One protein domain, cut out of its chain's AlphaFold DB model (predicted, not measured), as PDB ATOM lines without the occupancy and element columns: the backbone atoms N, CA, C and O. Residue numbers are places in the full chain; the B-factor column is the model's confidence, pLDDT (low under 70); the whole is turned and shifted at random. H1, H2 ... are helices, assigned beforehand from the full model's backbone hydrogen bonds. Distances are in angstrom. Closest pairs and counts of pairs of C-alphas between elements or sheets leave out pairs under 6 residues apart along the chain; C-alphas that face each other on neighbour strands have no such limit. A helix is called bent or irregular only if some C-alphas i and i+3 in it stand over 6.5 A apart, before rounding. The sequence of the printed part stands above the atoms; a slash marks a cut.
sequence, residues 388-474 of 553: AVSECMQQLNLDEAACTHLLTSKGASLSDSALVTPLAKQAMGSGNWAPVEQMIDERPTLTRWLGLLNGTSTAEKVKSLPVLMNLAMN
ATOM      1  N   ALA A 388     202.167 147.360 157.285       83.81
ATOM      2  CA  ALA A 388     201.480 148.562 157.749       83.81
ATOM      3  C   ALA A 388     202.081 149.151 159.038       83.81
ATOM      4  O   ALA A 388     201.877 150.330 159.316       83.81
ATOM      5  N   VAL A 389     202.854 148.382 159.820       84.50
ATOM      6  CA  VAL A 389     203.553 148.913 161.006       84.50
ATOM      7  C   VAL A 389     204.564 149.979 160.586       84.50
ATOM      8  O   VAL A 389     204.607 151.050 161.185       84.50
ATOM      9  N   SER A 390     205.327 149.733 159.518       83.38
ATOM     10  CA  SER A 390     206.297 150.712 159.008       83.38
ATOM     11  C   SER A 390     205.606 151.957 158.454       83.38
ATOM     12  O   SER A 390     206.059 153.073 158.704       83.38
ATOM     13  N   GLU A 391     204.488 151.779 157.747       84.19
ATOM     14  CA  GLU A 391     203.674 152.891 157.248       84.19
ATOM     15  C   GLU A 391     203.100 153.724 158.403       84.19
ATOM     16  O   GLU A 391     203.201 154.950 158.398       84.19
ATOM     17  N   CYS A 392     202.581 153.063 159.439       85.00
ATOM     18  CA  CYS A 392     202.103 153.701 160.657       85.00
ATOM     19  C   CYS A 392     203.202 154.527 161.336       85.00
ATOM     20  O   CYS A 392     202.975 155.693 161.662       85.00
ATOM     21  N   MET A 393     204.406 153.970 161.498       87.69
ATOM     22  CA  MET A 393     205.524 154.690 162.114       87.69
ATOM     23  C   MET A 393     205.882 155.944 161.307       87.69
ATOM     24  O   MET A 393     206.078 157.014 161.879       87.69
ATOM     25  N   GLN A 394     205.913 155.836 159.976       86.62
ATOM     26  CA  GLN A 394     206.236 156.952 159.085       86.62
ATOM     27  C   GLN A 394     205.156 158.040 159.078       86.62
ATOM     28  O   GLN A 394     205.485 159.225 159.113       86.62
ATOM     29  N   GLN A 395     203.878 157.660 159.025       84.25
ATOM     30  CA  GLN A 395     202.778 158.615 158.870       84.25
ATOM     31  C   GLN A 395     202.307 159.221 160.197       84.25
ATOM     32  O   GLN A 395     201.855 160.366 160.212       84.25
ATOM     33  N   LEU A 396     202.410 158.484 161.306       82.81
ATOM     34  CA  LEU A 396     201.942 158.920 162.628       82.81
ATOM     35  C   LEU A 396     203.084 159.332 163.573       82.81
ATOM     36  O   LEU A 396     202.827 159.819 164.677       82.81
ATOM     37  N   ASN A 397     204.344 159.163 163.150       85.75
ATOM     38  CA  ASN A 397     205.542 159.408 163.961       85.75
ATOM     39  C   ASN A 397     205.546 158.610 165.284       85.75
ATOM     40  O   ASN A 397     206.088 159.054 166.294       85.75
ATOM     41  N   LEU A 398     204.885 157.455 165.303       85.00
ATOM     42  CA  LEU A 398     204.817 156.574 166.466       85.00
ATOM     43  C   LEU A 398     205.972 155.571 166.449       85.00
ATOM     44  O   LEU A 398     206.545 155.287 165.396       85.00
ATOM     45  N   ASP A 399     206.302 155.016 167.613       88.50
ATOM     46  CA  ASP A 399     207.215 153.878 167.681       88.50
ATOM     47  C   ASP A 399     206.537 152.567 167.223       88.50
ATOM     48  O   ASP A 399     205.316 152.482 167.047       88.50
ATOM     49  N   GLU A 400     207.350 151.530 166.992       85.44
ATOM     50  CA  GLU A 400     206.887 150.219 166.512       85.44
ATOM     51  C   GLU A 400     205.871 149.585 167.472       85.44
ATOM     52  O   GLU A 400     204.899 148.977 167.024       85.44
ATOM     53  N   ALA A 401     206.051 149.757 168.786       85.19
ATOM     54  CA  ALA A 401     205.173 149.178 169.798       85.19
ATOM     55  C   ALA A 401     203.787 149.840 169.784       85.19
ATOM     56  O   ALA A 401     202.774 149.137 169.769       85.19
ATOM     57  N   ALA A 402     203.724 151.170 169.715       83.12
ATOM     58  CA  ALA A 402     202.484 151.929 169.613       83.12
ATOM     59  C   ALA A 402     201.741 151.618 168.305       83.12
ATOM     60  O   ALA A 402     200.532 151.385 168.329       83.12
ATOM     61  N   CYS A 403     202.456 151.529 167.179       82.62
ATOM     62  CA  CYS A 403     201.869 151.133 165.898       82.62
ATOM     63  C   CYS A 403     201.362 149.691 165.894       82.62
ATOM     64  O   CYS A 403     200.268 149.421 165.404       82.62
ATOM     65  N   THR A 404     202.119 148.765 166.479       82.50
ATOM     66  CA  THR A 404     201.697 147.368 166.622       82.50
ATOM     67  C   THR A 404     200.461 147.267 167.509       82.50
ATOM     68  O   THR A 404     199.508 146.582 167.144       82.50
ATOM     69  N   HIS A 405     200.424 147.985 168.634       81.19
ATOM     70  CA  HIS A 405     199.262 148.028 169.522       81.19
ATOM     71  C   HIS A 405     198.021 148.594 168.814       81.19
ATOM     72  O   HIS A 405     196.935 148.025 168.894       81.19
ATOM     73  N   LEU A 406     198.194 149.674 168.053       74.75
ATOM     74  CA  LEU A 406     197.129 150.308 167.285       74.75
ATOM     75  C   LEU A 406     196.572 149.365 166.210       74.75
ATOM     76  O   LEU A 406     195.363 149.143 166.166       74.75
ATOM     77  N   LEU A 407     197.440 148.758 165.394       75.62
ATOM     78  CA  LEU A 407     197.034 147.875 164.295       75.62
ATOM     79  C   LEU A 407     196.449 146.544 164.784       75.62
ATOM     80  O   LEU A 407     195.558 145.992 164.139       75.62
ATOM     81  N   THR A 408     196.903 146.041 165.935       74.38
ATOM     82  CA  THR A 408     196.315 144.847 166.556       74.38
ATOM     83  C   THR A 408     194.941 145.148 167.141       74.38
ATOM     84  O   THR A 408     194.012 144.397 166.859       74.38
ATOM     85  N   SER A 409     194.758 146.271 167.849       66.69
ATOM     86  CA  SER A 409     193.508 146.658 168.544       66.69
ATOM     87  C   SER A 409     192.252 146.843 167.662       66.69
ATOM     88  O   SER A 409     191.170 147.137 168.173       66.69
ATOM     89  N   LYS A 410     192.365 146.602 166.346       59.16
ATOM     90  CA  LYS A 410     191.321 146.656 165.306       59.16
ATOM     91  C   LYS A 410     189.998 145.958 165.672       59.16
ATOM     92  O   LYS A 410     188.951 146.348 165.166       59.16
ATOM     93  N   GLY A 411     190.024 144.955 166.552       50.91
ATOM     94  CA  GLY A 411     188.839 144.180 166.942       50.91
ATOM     95  C   GLY A 411     187.789 144.929 167.775       50.91
ATOM     96  O   GLY A 411     186.695 144.403 167.935       50.91
ATOM     97  N   ALA A 412     188.078 146.127 168.300       42.78
ATOM     98  CA  ALA A 412     187.143 146.848 169.173       42.78
ATOM     99  C   ALA A 412     186.124 147.759 168.462       42.78
ATOM    100  O   ALA A 412     185.223 148.246 169.136       42.78
ATOM    101  N   SER A 413     186.269 148.077 167.166       46.97
ATOM    102  CA  SER A 413     185.662 149.329 166.675       46.97
ATOM    103  C   SER A 413     185.193 149.367 165.214       46.97
ATOM    104  O   SER A 413     185.103 150.435 164.607       46.97
ATOM    105  N   LEU A 414     184.804 148.236 164.619       43.72
ATOM    106  CA  LEU A 414     184.157 148.297 163.299       43.72
ATOM    107  C   LEU A 414     182.839 149.091 163.326       43.72
ATOM    108  O   LEU A 414     182.572 149.834 162.378       43.72
ATOM    109  N   SER A 415     182.106 149.064 164.443       48.88
ATOM    110  CA  SER A 415     180.944 149.930 164.684       48.88
ATOM    111  C   SER A 415     181.330 151.415 164.821       48.88
ATOM    112  O   SER A 415     180.652 152.279 164.259       48.88
ATOM    113  N   ASP A 416     182.450 151.736 165.481       50.47
ATOM    114  CA  ASP A 416     182.950 153.117 165.571       50.47
ATOM    115  C   ASP A 416     183.417 153.623 164.206       50.47
ATOM    116  O   ASP A 416     183.193 154.776 163.864       50.47
ATOM    117  N   SER A 417     184.029 152.773 163.382       50.91
ATOM    118  CA  SER A 417     184.597 153.177 162.093       50.91
ATOM    119  C   SER A 417     183.539 153.700 161.114       50.91
ATOM    120  O   SER A 417     183.763 154.705 160.428       50.91
ATOM    121  N   ALA A 418     182.355 153.081 161.107       53.53
ATOM    122  CA  ALA A 418     181.230 153.485 160.274       53.53
ATOM    123  C   ALA A 418     180.624 154.828 160.719       53.53
ATOM    124  O   ALA A 418     180.076 155.553 159.888       53.53
ATOM    125  N   LEU A 419     180.752 155.178 162.002       55.25
ATOM    126  CA  LEU A 419     180.234 156.422 162.581       55.25
ATOM    127  C   LEU A 419     181.267 157.555 162.548       55.25
ATOM    128  O   LEU A 419     180.954 158.689 162.184       55.25
ATOM    129  N   VAL A 420     182.521 157.240 162.862       61.88
ATOM    130  CA  VAL A 420     183.621 158.199 162.964       61.88
ATOM    131  C   VAL A 420     184.106 158.621 161.581       61.88
ATOM    132  O   VAL A 420     184.393 159.797 161.386       61.88
ATOM    133  N   THR A 421     184.146 157.727 160.583       63.94
ATOM    134  CA  THR A 421     184.685 158.074 159.253       63.94
ATOM    135  C   THR A 421     183.883 159.188 158.567       63.94
ATOM    136  O   THR A 421     184.499 160.140 158.076       63.94
ATOM    137  N   PRO A 422     182.534 159.140 158.512       68.44
ATOM    138  CA  PRO A 422     181.746 160.222 157.924       68.44
ATOM    139  C   PRO A 422     181.884 161.536 158.697       68.44
ATOM    140  O   PRO A 422     182.075 162.584 158.079       68.44
ATOM    141  N   LEU A 423     181.854 161.481 160.033       65.81
ATOM    142  CA  LEU A 423     181.972 162.658 160.897       65.81
ATOM    143  C   LEU A 423     183.360 163.302 160.804       65.81
ATOM    144  O   LEU A 423     183.461 164.518 160.666       65.81
ATOM    145  N   ALA A 424     184.428 162.504 160.771       66.25
ATOM    146  CA  ALA A 424     185.788 162.984 160.551       66.25
ATOM    147  C   ALA A 424     185.945 163.610 159.157       66.25
ATOM    148  O   ALA A 424     186.535 164.680 159.028       66.25
ATOM    149  N   LYS A 425     185.367 163.006 158.106       69.25
ATOM    150  CA  LYS A 425     185.356 163.594 156.752       69.25
ATOM    151  C   LYS A 425     184.599 164.922 156.702       69.25
ATOM    152  O   LYS A 425     185.078 165.874 156.086       69.25
ATOM    153  N   GLN A 426     183.454 165.011 157.373       75.12
ATOM    154  CA  GLN A 426     182.676 166.245 157.482       75.12
ATOM    155  C   GLN A 426     183.428 167.328 158.273       75.12
ATOM    156  O   GLN A 426     183.448 168.492 157.863       75.12
ATOM    157  N   ALA A 427     184.081 166.955 159.373       71.50
ATOM    158  CA  ALA A 427     184.902 167.853 160.176       71.50
ATOM    159  C   ALA A 427     186.117 168.365 159.392       71.50
ATOM    160  O   ALA A 427     186.387 169.562 159.409       71.50
ATOM    161  N   MET A 428     186.784 167.509 158.607       68.50
ATOM    162  CA  MET A 428     187.858 167.927 157.699       68.50
ATOM    163  C   MET A 428     187.380 168.944 156.657       68.50
ATOM    164  O   MET A 428     188.067 169.932 156.411       68.50
ATOM    165  N   GLY A 429     186.206 168.725 156.056       75.31
ATOM    166  CA  GLY A 429     185.653 169.630 155.044       75.31
ATOM    167  C   GLY A 429     185.167 170.971 155.603       75.31
ATOM    168  O   GLY A 429     185.209 171.978 154.902       75.31
ATOM    169  N   SER A 430     184.711 170.996 156.858       81.25
ATOM    170  CA  SER A 430     184.150 172.192 157.505       81.25
ATOM    171  C   SER A 430     185.115 172.917 158.448       81.25
ATOM    172  O   SER A 430     184.852 174.056 158.828       81.25
ATOM    173  N   GLY A 431     186.205 172.267 158.863       80.38
ATOM    174  CA  GLY A 431     187.084 172.718 159.944       80.38
ATOM    175  C   GLY A 431     186.472 172.608 161.349       80.38
ATOM    176  O   GLY A 431     187.134 172.980 162.318       80.38
ATOM    177  N   ASN A 432     185.233 172.117 161.484       82.62
ATOM    178  CA  ASN A 432     184.537 171.998 162.764       82.62
ATOM    179  C   ASN A 432     184.740 170.607 163.377       82.62
ATOM    180  O   ASN A 432     184.081 169.645 162.980       82.62
ATOM    181  N   TRP A 433     185.625 170.520 164.367       79.50
ATOM    182  CA  TRP A 433     185.986 169.265 165.031       79.50
ATOM    183  C   TRP A 433     185.156 168.939 166.275       79.50
ATOM    184  O   TRP A 433     185.189 167.795 166.717       79.50
ATOM    185  N   ALA A 434     184.357 169.878 166.791       81.31
ATOM    186  CA  ALA A 434     183.605 169.690 168.035       81.31
ATOM    187  C   ALA A 434     182.696 168.435 168.051       81.31
ATOM    188  O   ALA A 434     182.687 167.737 169.061       81.31
ATOM    189  N   PRO A 435     181.989 168.061 166.958       80.19
ATOM    190  CA  PRO A 435     181.200 166.822 166.939       80.19
ATOM    191  C   PRO A 435     182.052 165.548 167.015       80.19
ATOM    192  O   PRO A 435     181.602 164.527 167.525       80.19
ATOM    193  N   VAL A 436     183.281 165.598 166.489       76.06
ATOM    194  CA  VAL A 436     184.225 164.477 166.551       76.06
ATOM    195  C   VAL A 436     184.798 164.374 167.961       76.06
ATOM    196  O   VAL A 436     184.834 163.279 168.505       76.06
ATOM    197  N   GLU A 437     185.172 165.503 168.570       79.06
ATOM    198  CA  GLU A 437     185.655 165.570 169.958       79.06
ATOM    199  C   GLU A 437     184.608 165.044 170.946       79.06
ATOM    200  O   GLU A 437     184.917 164.153 171.729       79.06
ATOM    201  N   GLN A 438     183.353 165.491 170.834       80.81
ATOM    202  CA  GLN A 438     182.260 164.997 171.672       80.81
ATOM    203  C   GLN A 438     182.084 163.474 171.548       80.81
ATOM    204  O   GLN A 438     181.968 162.774 172.548       80.81
ATOM    205  N   MET A 439     182.102 162.942 170.325       75.31
ATOM    206  CA  MET A 439     181.996 161.499 170.099       75.31
ATOM    207  C   MET A 439     183.188 160.724 170.676       75.31
ATOM    208  O   MET A 439     183.020 159.581 171.097       75.31
ATOM    209  N   ILE A 440     184.387 161.308 170.679       73.25
ATOM    210  CA  ILE A 440     185.566 160.693 171.297       73.25
ATOM    211  C   ILE A 440     185.422 160.655 172.819       73.25
ATOM    212  O   ILE A 440     185.710 159.618 173.418       73.25
ATOM    213  N   ASP A 441     184.946 161.741 173.427       75.19
ATOM    214  CA  ASP A 441     184.703 161.814 174.872       75.19
ATOM    215  C   ASP A 441     183.623 160.811 175.310       75.19
ATOM    216  O   ASP A 441     183.711 160.206 176.377       75.19
ATOM    217  N   GLU A 442     182.627 160.576 174.454       73.69
ATOM    218  CA  GLU A 442     181.574 159.579 174.664       73.69
ATOM    219  C   GLU A 442     182.049 158.130 174.422       73.69
ATOM    220  O   GLU A 442     181.325 157.189 174.751       73.69
ATOM    221  N   ARG A 443     183.254 157.916 173.862       70.81
ATOM    222  CA  ARG A 443     183.782 156.586 173.500       70.81
ATOM    223  C   ARG A 443     185.186 156.336 174.068       70.81
ATOM    224  O   ARG A 443     186.188 156.708 173.442       70.81
ATOM    225  N   PRO A 444     185.299 155.601 175.193       69.50
ATOM    226  CA  PRO A 444     186.578 155.295 175.843       69.50
ATOM    227  C   PRO A 444     187.654 154.716 174.906       69.50
ATOM    228  O   PRO A 444     188.827 155.081 175.005       69.50
ATOM    229  N   THR A 445     187.264 153.874 173.942       65.62
ATOM    230  CA  THR A 445     188.173 153.272 172.949       65.62
ATOM    231  C   THR A 445     188.867 154.325 172.078       65.62
ATOM    232  O   THR A 445     190.084 154.274 171.892       65.62
ATOM    233  N   LEU A 446     188.122 155.325 171.592       70.12
ATOM    234  CA  LEU A 446     188.672 156.415 170.781       70.12
ATOM    235  C   LEU A 446     189.574 157.328 171.612       70.12
ATOM    236  O   LEU A 446     190.634 157.744 171.141       70.12
ATOM    237  N   THR A 447     189.196 157.588 172.865       75.38
ATOM    238  CA  THR A 447     190.024 158.355 173.804       75.38
ATOM    239  C   THR A 447     191.382 157.682 174.013       75.38
ATOM    240  O   THR A 447     192.424 158.343 173.969       75.38
ATOM    241  N   ARG A 448     191.408 156.351 174.154       73.50
ATOM    242  CA  ARG A 448     192.658 155.586 174.266       73.50
ATOM    243  C   ARG A 448     193.504 155.673 172.998       73.50
ATOM    244  O   ARG A 448     194.707 155.902 173.099       73.50
ATOM    245  N   TRP A 449     192.898 155.553 171.815       72.88
ATOM    246  CA  TRP A 449     193.605 155.717 170.538       72.88
ATOM    247  C   TRP A 449     194.226 157.108 170.391       72.88
ATOM    248  O   TRP A 449     195.391 157.223 170.016       72.88
ATOM    249  N   LEU A 450     193.502 158.167 170.764       78.06
ATOM    250  CA  LEU A 450     194.073 159.514 170.815       78.06
ATOM    251  C   LEU A 450     195.212 159.629 171.831       78.06
ATOM    252  O   LEU A 450     196.163 160.381 171.610       78.06
ATOM    253  N   GLY A 451     195.138 158.897 172.943       80.00
ATOM    254  CA  GLY A 451     196.213 158.804 173.928       80.00
ATOM    255  C   GLY A 451     197.542 158.349 173.319       80.00
ATOM    256  O   GLY A 451     198.582 158.871 173.707       80.00
ATOM    257  N   LEU A 452     197.493 157.456 172.324       75.25
ATOM    258  CA  LEU A 452     198.669 156.926 171.622       75.25
ATOM    259  C   LEU A 452     199.246 157.901 170.591       75.25
ATOM    260  O   LEU A 452     200.425 157.816 170.274       75.25
ATOM    261  N   LEU A 453     198.430 158.809 170.054       81.38
ATOM    262  CA  LEU A 453     198.858 159.750 169.023       81.38
ATOM    263  C   LEU A 453     199.736 160.864 169.600       81.38
ATOM    264  O   LEU A 453     199.418 161.474 170.626       81.38
ATOM    265  N   ASN A 454     200.803 161.191 168.871       76.25
ATOM    266  CA  ASN A 454     201.605 162.379 169.136       76.25
ATOM    267  C   ASN A 454     200.780 163.655 168.907       76.25
ATOM    268  O   ASN A 454     200.005 163.750 167.957       76.25
ATOM    269  N   GLY A 455     200.967 164.651 169.769       79.56
ATOM    270  CA  GLY A 455     200.277 165.939 169.687       79.56
ATOM    271  C   GLY A 455     199.994 166.514 171.069       79.56
ATOM    272  O   GLY A 455     199.831 165.773 172.039       79.56
ATOM    273  N   THR A 456     199.946 167.840 171.165       80.75
ATOM    274  CA  THR A 456     199.736 168.547 172.441       80.75
ATOM    275  C   THR A 456     198.268 168.874 172.705       80.75
ATOM    276  O   THR A 456     197.894 169.131 173.846       80.75
ATOM    277  N   SER A 457     197.424 168.824 171.670       83.94
ATOM    278  CA  SER A 457     195.986 169.095 171.761       83.94
ATOM    279  C   SER A 457     195.143 167.993 171.120       83.94
ATOM    280  O   SER A 457     195.592 167.304 170.199       83.94
ATOM    281  N   THR A 458     193.890 167.857 171.567       76.19
ATOM    282  CA  THR A 458     192.895 166.957 170.959       76.19
ATOM    283  C   THR A 458     192.740 167.250 169.467       76.19
ATOM    284  O   THR A 458     192.853 166.336 168.656       76.19
ATOM    285  N   ALA A 459     192.636 168.523 169.077       76.25
ATOM    286  CA  ALA A 459     192.530 168.935 167.679       76.25
ATOM    287  C   ALA A 459     193.721 168.496 166.798       76.25
ATOM    288  O   ALA A 459     193.531 168.184 165.623       76.25
ATOM    289  N   GLU A 460     194.954 168.463 167.322       80.50
ATOM    290  CA  GLU A 460     196.122 167.939 166.589       80.50
ATOM    291  C   GLU A 460     196.053 166.422 166.415       80.50
ATOM    292  O   GLU A 460     196.263 165.913 165.313       80.50
ATOM    293  N   LYS A 461     195.706 165.703 167.483       82.94
ATOM    294  CA  LYS A 461     195.593 164.241 167.467       82.94
ATOM    295  C   LYS A 461     194.466 163.788 166.537       82.94
ATOM    296  O   LYS A 461     194.651 162.889 165.721       82.94
ATOM    297  N   VAL A 462     193.331 164.483 166.561       77.25
ATOM    298  CA  VAL A 462     192.166 164.198 165.714       77.25
ATOM    299  C   VAL A 462     192.470 164.372 164.216       77.25
ATOM    300  O   VAL A 462     191.909 163.650 163.394       77.25
ATOM    301  N   LYS A 463     193.422 165.229 163.820       77.38
ATOM    302  CA  LYS A 463     193.866 165.318 162.411       77.38
ATOM    303  C   LYS A 463     194.573 164.059 161.912       77.38
ATOM    304  O   LYS A 463     194.593 163.825 160.709       77.38
ATOM    305  N   SER A 464     195.134 163.261 162.817       80.12
ATOM    306  CA  SER A 464     195.763 161.978 162.490       80.12
ATOM    307  C   SER A 464     194.752 160.829 162.472       80.12
ATOM    308  O   SER A 464     195.069 159.739 162.003       80.12
ATOM    309  N   LEU A 465     193.514 161.070 162.925       72.75
ATOM    310  CA  LEU A 465     192.446 160.076 162.959       72.75
ATOM    311  C   LEU A 465     192.111 159.516 161.566       72.75
ATOM    312  O   LEU A 465     192.009 158.306 161.460       72.75
ATOM    313  N   PRO A 466     192.013 160.302 160.473       71.12
ATOM    314  CA  PRO A 466     191.776 159.750 159.138       71.12
ATOM    315  C   PRO A 466     192.889 158.809 158.668       71.12
ATOM    316  O   PRO A 466     192.594 157.805 158.030       71.12
ATOM    317  N   VAL A 467     194.148 159.115 158.996       74.69
ATOM    318  CA  VAL A 467     195.304 158.260 158.681       74.69
ATOM    319  C   VAL A 467     195.252 156.985 159.512       74.69
ATOM    320  O   VAL A 467     195.325 155.893 158.964       74.69
ATOM    321  N   LEU A 468     195.039 157.121 160.820       71.62
ATOM    322  CA  LEU A 468     194.861 156.008 161.748       71.62
ATOM    323  C   LEU A 468     193.714 155.096 161.303       71.62
ATOM    324  O   LEU A 468     193.876 153.884 161.245       71.62
ATOM    325  N   MET A 469     192.576 155.676 160.932       69.06
ATOM    326  CA  MET A 469     191.424 154.948 160.418       69.06
ATOM    327  C   MET A 469     191.724 154.322 159.063       69.06
ATOM    328  O   MET A 469     191.319 153.194 158.840       69.06
ATOM    329  N   ASN A 470     192.446 154.991 158.164       68.88
ATOM    330  CA  ASN A 470     192.833 154.387 156.894       68.88
ATOM    331  C   ASN A 470     193.752 153.177 157.106       68.88
ATOM    332  O   ASN A 470     193.469 152.117 156.567       68.88
ATOM    333  N   LEU A 471     194.776 153.302 157.954       67.19
ATOM    334  CA  LEU A 471     195.686 152.210 158.312       67.19
ATOM    335  C   LEU A 471     194.962 151.067 159.041       67.19
ATOM    336  O   LEU A 471     195.254 149.896 158.813       67.19
ATOM    337  N   ALA A 472     193.991 151.390 159.900       61.03
ATOM    338  CA  ALA A 472     193.209 150.403 160.639       61.03
ATOM    339  C   ALA A 472     192.155 149.697 159.763       61.03
ATOM    340  O   ALA A 472     191.951 148.485 159.883       61.03
ATOM    341  N   MET A 473     191.472 150.429 158.880       56.41
ATOM    342  CA  MET A 473     190.376 149.916 158.044       56.41
ATOM    343  C   MET A 473     190.889 149.241 156.777       56.41
ATOM    344  O   MET A 473     190.388 148.183 156.407       56.41
ATOM    345  N   ASN A 474     191.923 149.817 156.172       58.34
ATOM    346  CA  ASN A 474     192.591 149.327 154.979       58.34
ATOM    347  C   ASN A 474     194.062 149.064 155.331       58.34
ATOM    348  O   ASN A 474     194.924 149.786 154.827       58.34
TER     349      ASN A 474
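What this domain is: This is residues 388 to 474 of the 553 residues of the protein "Hypothetical protein" of Polarella glacialis (UniProt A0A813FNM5). Three helices lie side by side in a row, H1, H7 and H3, with H7 in the middle running opposite to its two neighbours, and the other four cover one face of this row. H2 crosses over the beginning of H1 and the end of H7, H4 folds back on H3, H5 lies over H7 at a distance, and H6 sits beside H4 and H5. The printed part has 87 residues with seven named helices, H1 to H7 in chain order, and no named strand: the class is all helix. The whole is compact, with a radius of gyration of the C-alphas of 12.0 A, and rounded, spanning 31 by 26 by 21 A.

How they stand to each other: H1, residues 388 to 396, touches H7, residues 465 to 473, at a shallow tilt of 4 degrees, opposite ways; the closest C-alphas, of Ala 388 and Leu 471, are 6.9 A apart. H2, residues 400 to 412, is about perpendicular to H1 at 73 degrees and touches it, closest at the C-alphas of Val 389 and Cys 403, 5.6 A. With residues 406 to 410 alone H2 touches H7, closest at the C-alphas of Leu 407 and Ala 472, 5.9 A. H3, residues 414 to 430, touches H7 at a shallow tilt of 33 degrees, only just short of steep, opposite ways; the C-alphas of Ala 424 and Pro 466 come closest, 7.0 A. H3 and H4, residues 434 to 441, form a helical hairpin at 28 degrees; residues 420 to 427 alone of H3 touch H4, closest at the C-alphas of Leu 423 and Val 436, 6.4 A. H5, residues 444 to 452, only just touches H2, with 3 pairs of C-alphas within 8 A, the closest those of Ala 402 and Leu 452, 6.6 A. H5 and H7 are near each other. H6, residues 458 to 463, touches H4, about perpendicular at 73 degrees, closest at the C-alphas of Glu 437 and Thr 458, 7.4 A. H6 and H5 only just touch, with 3 pairs within 8 A, the closest C-alphas those of Leu 450 and Lys 461, 6.0 A. Every O i to N i+4 pair is within hydrogen-bond range in H1, H4, H5, H6 and H7; in H2 it is 6 of 9, in H3 10 of 13.

Where its parts are: H1 begins at C-alpha 388, (201.480, 148.562, 157.749). H2 is 20.2 A long and irregular: C-alphas 408 and 411 are 7.5 A apart. H3, the longest at 24.6 A, has a kink of 26 degrees near residue 421. H5 is 12.9 A long. H7 ends at C-alpha 473, (190.376, 149.916, 158.044).

The domain as a whole: The two C-alphas farthest apart, of Ala 401 and Ser 430, are 33.5 A apart. The printed part has no cut, and the six links between helices are tight. The mean pLDDT of the printed part is 73.3; 26 residues are under 70, namely 409 to 425, 428, 444 to 445 and 469 to 474.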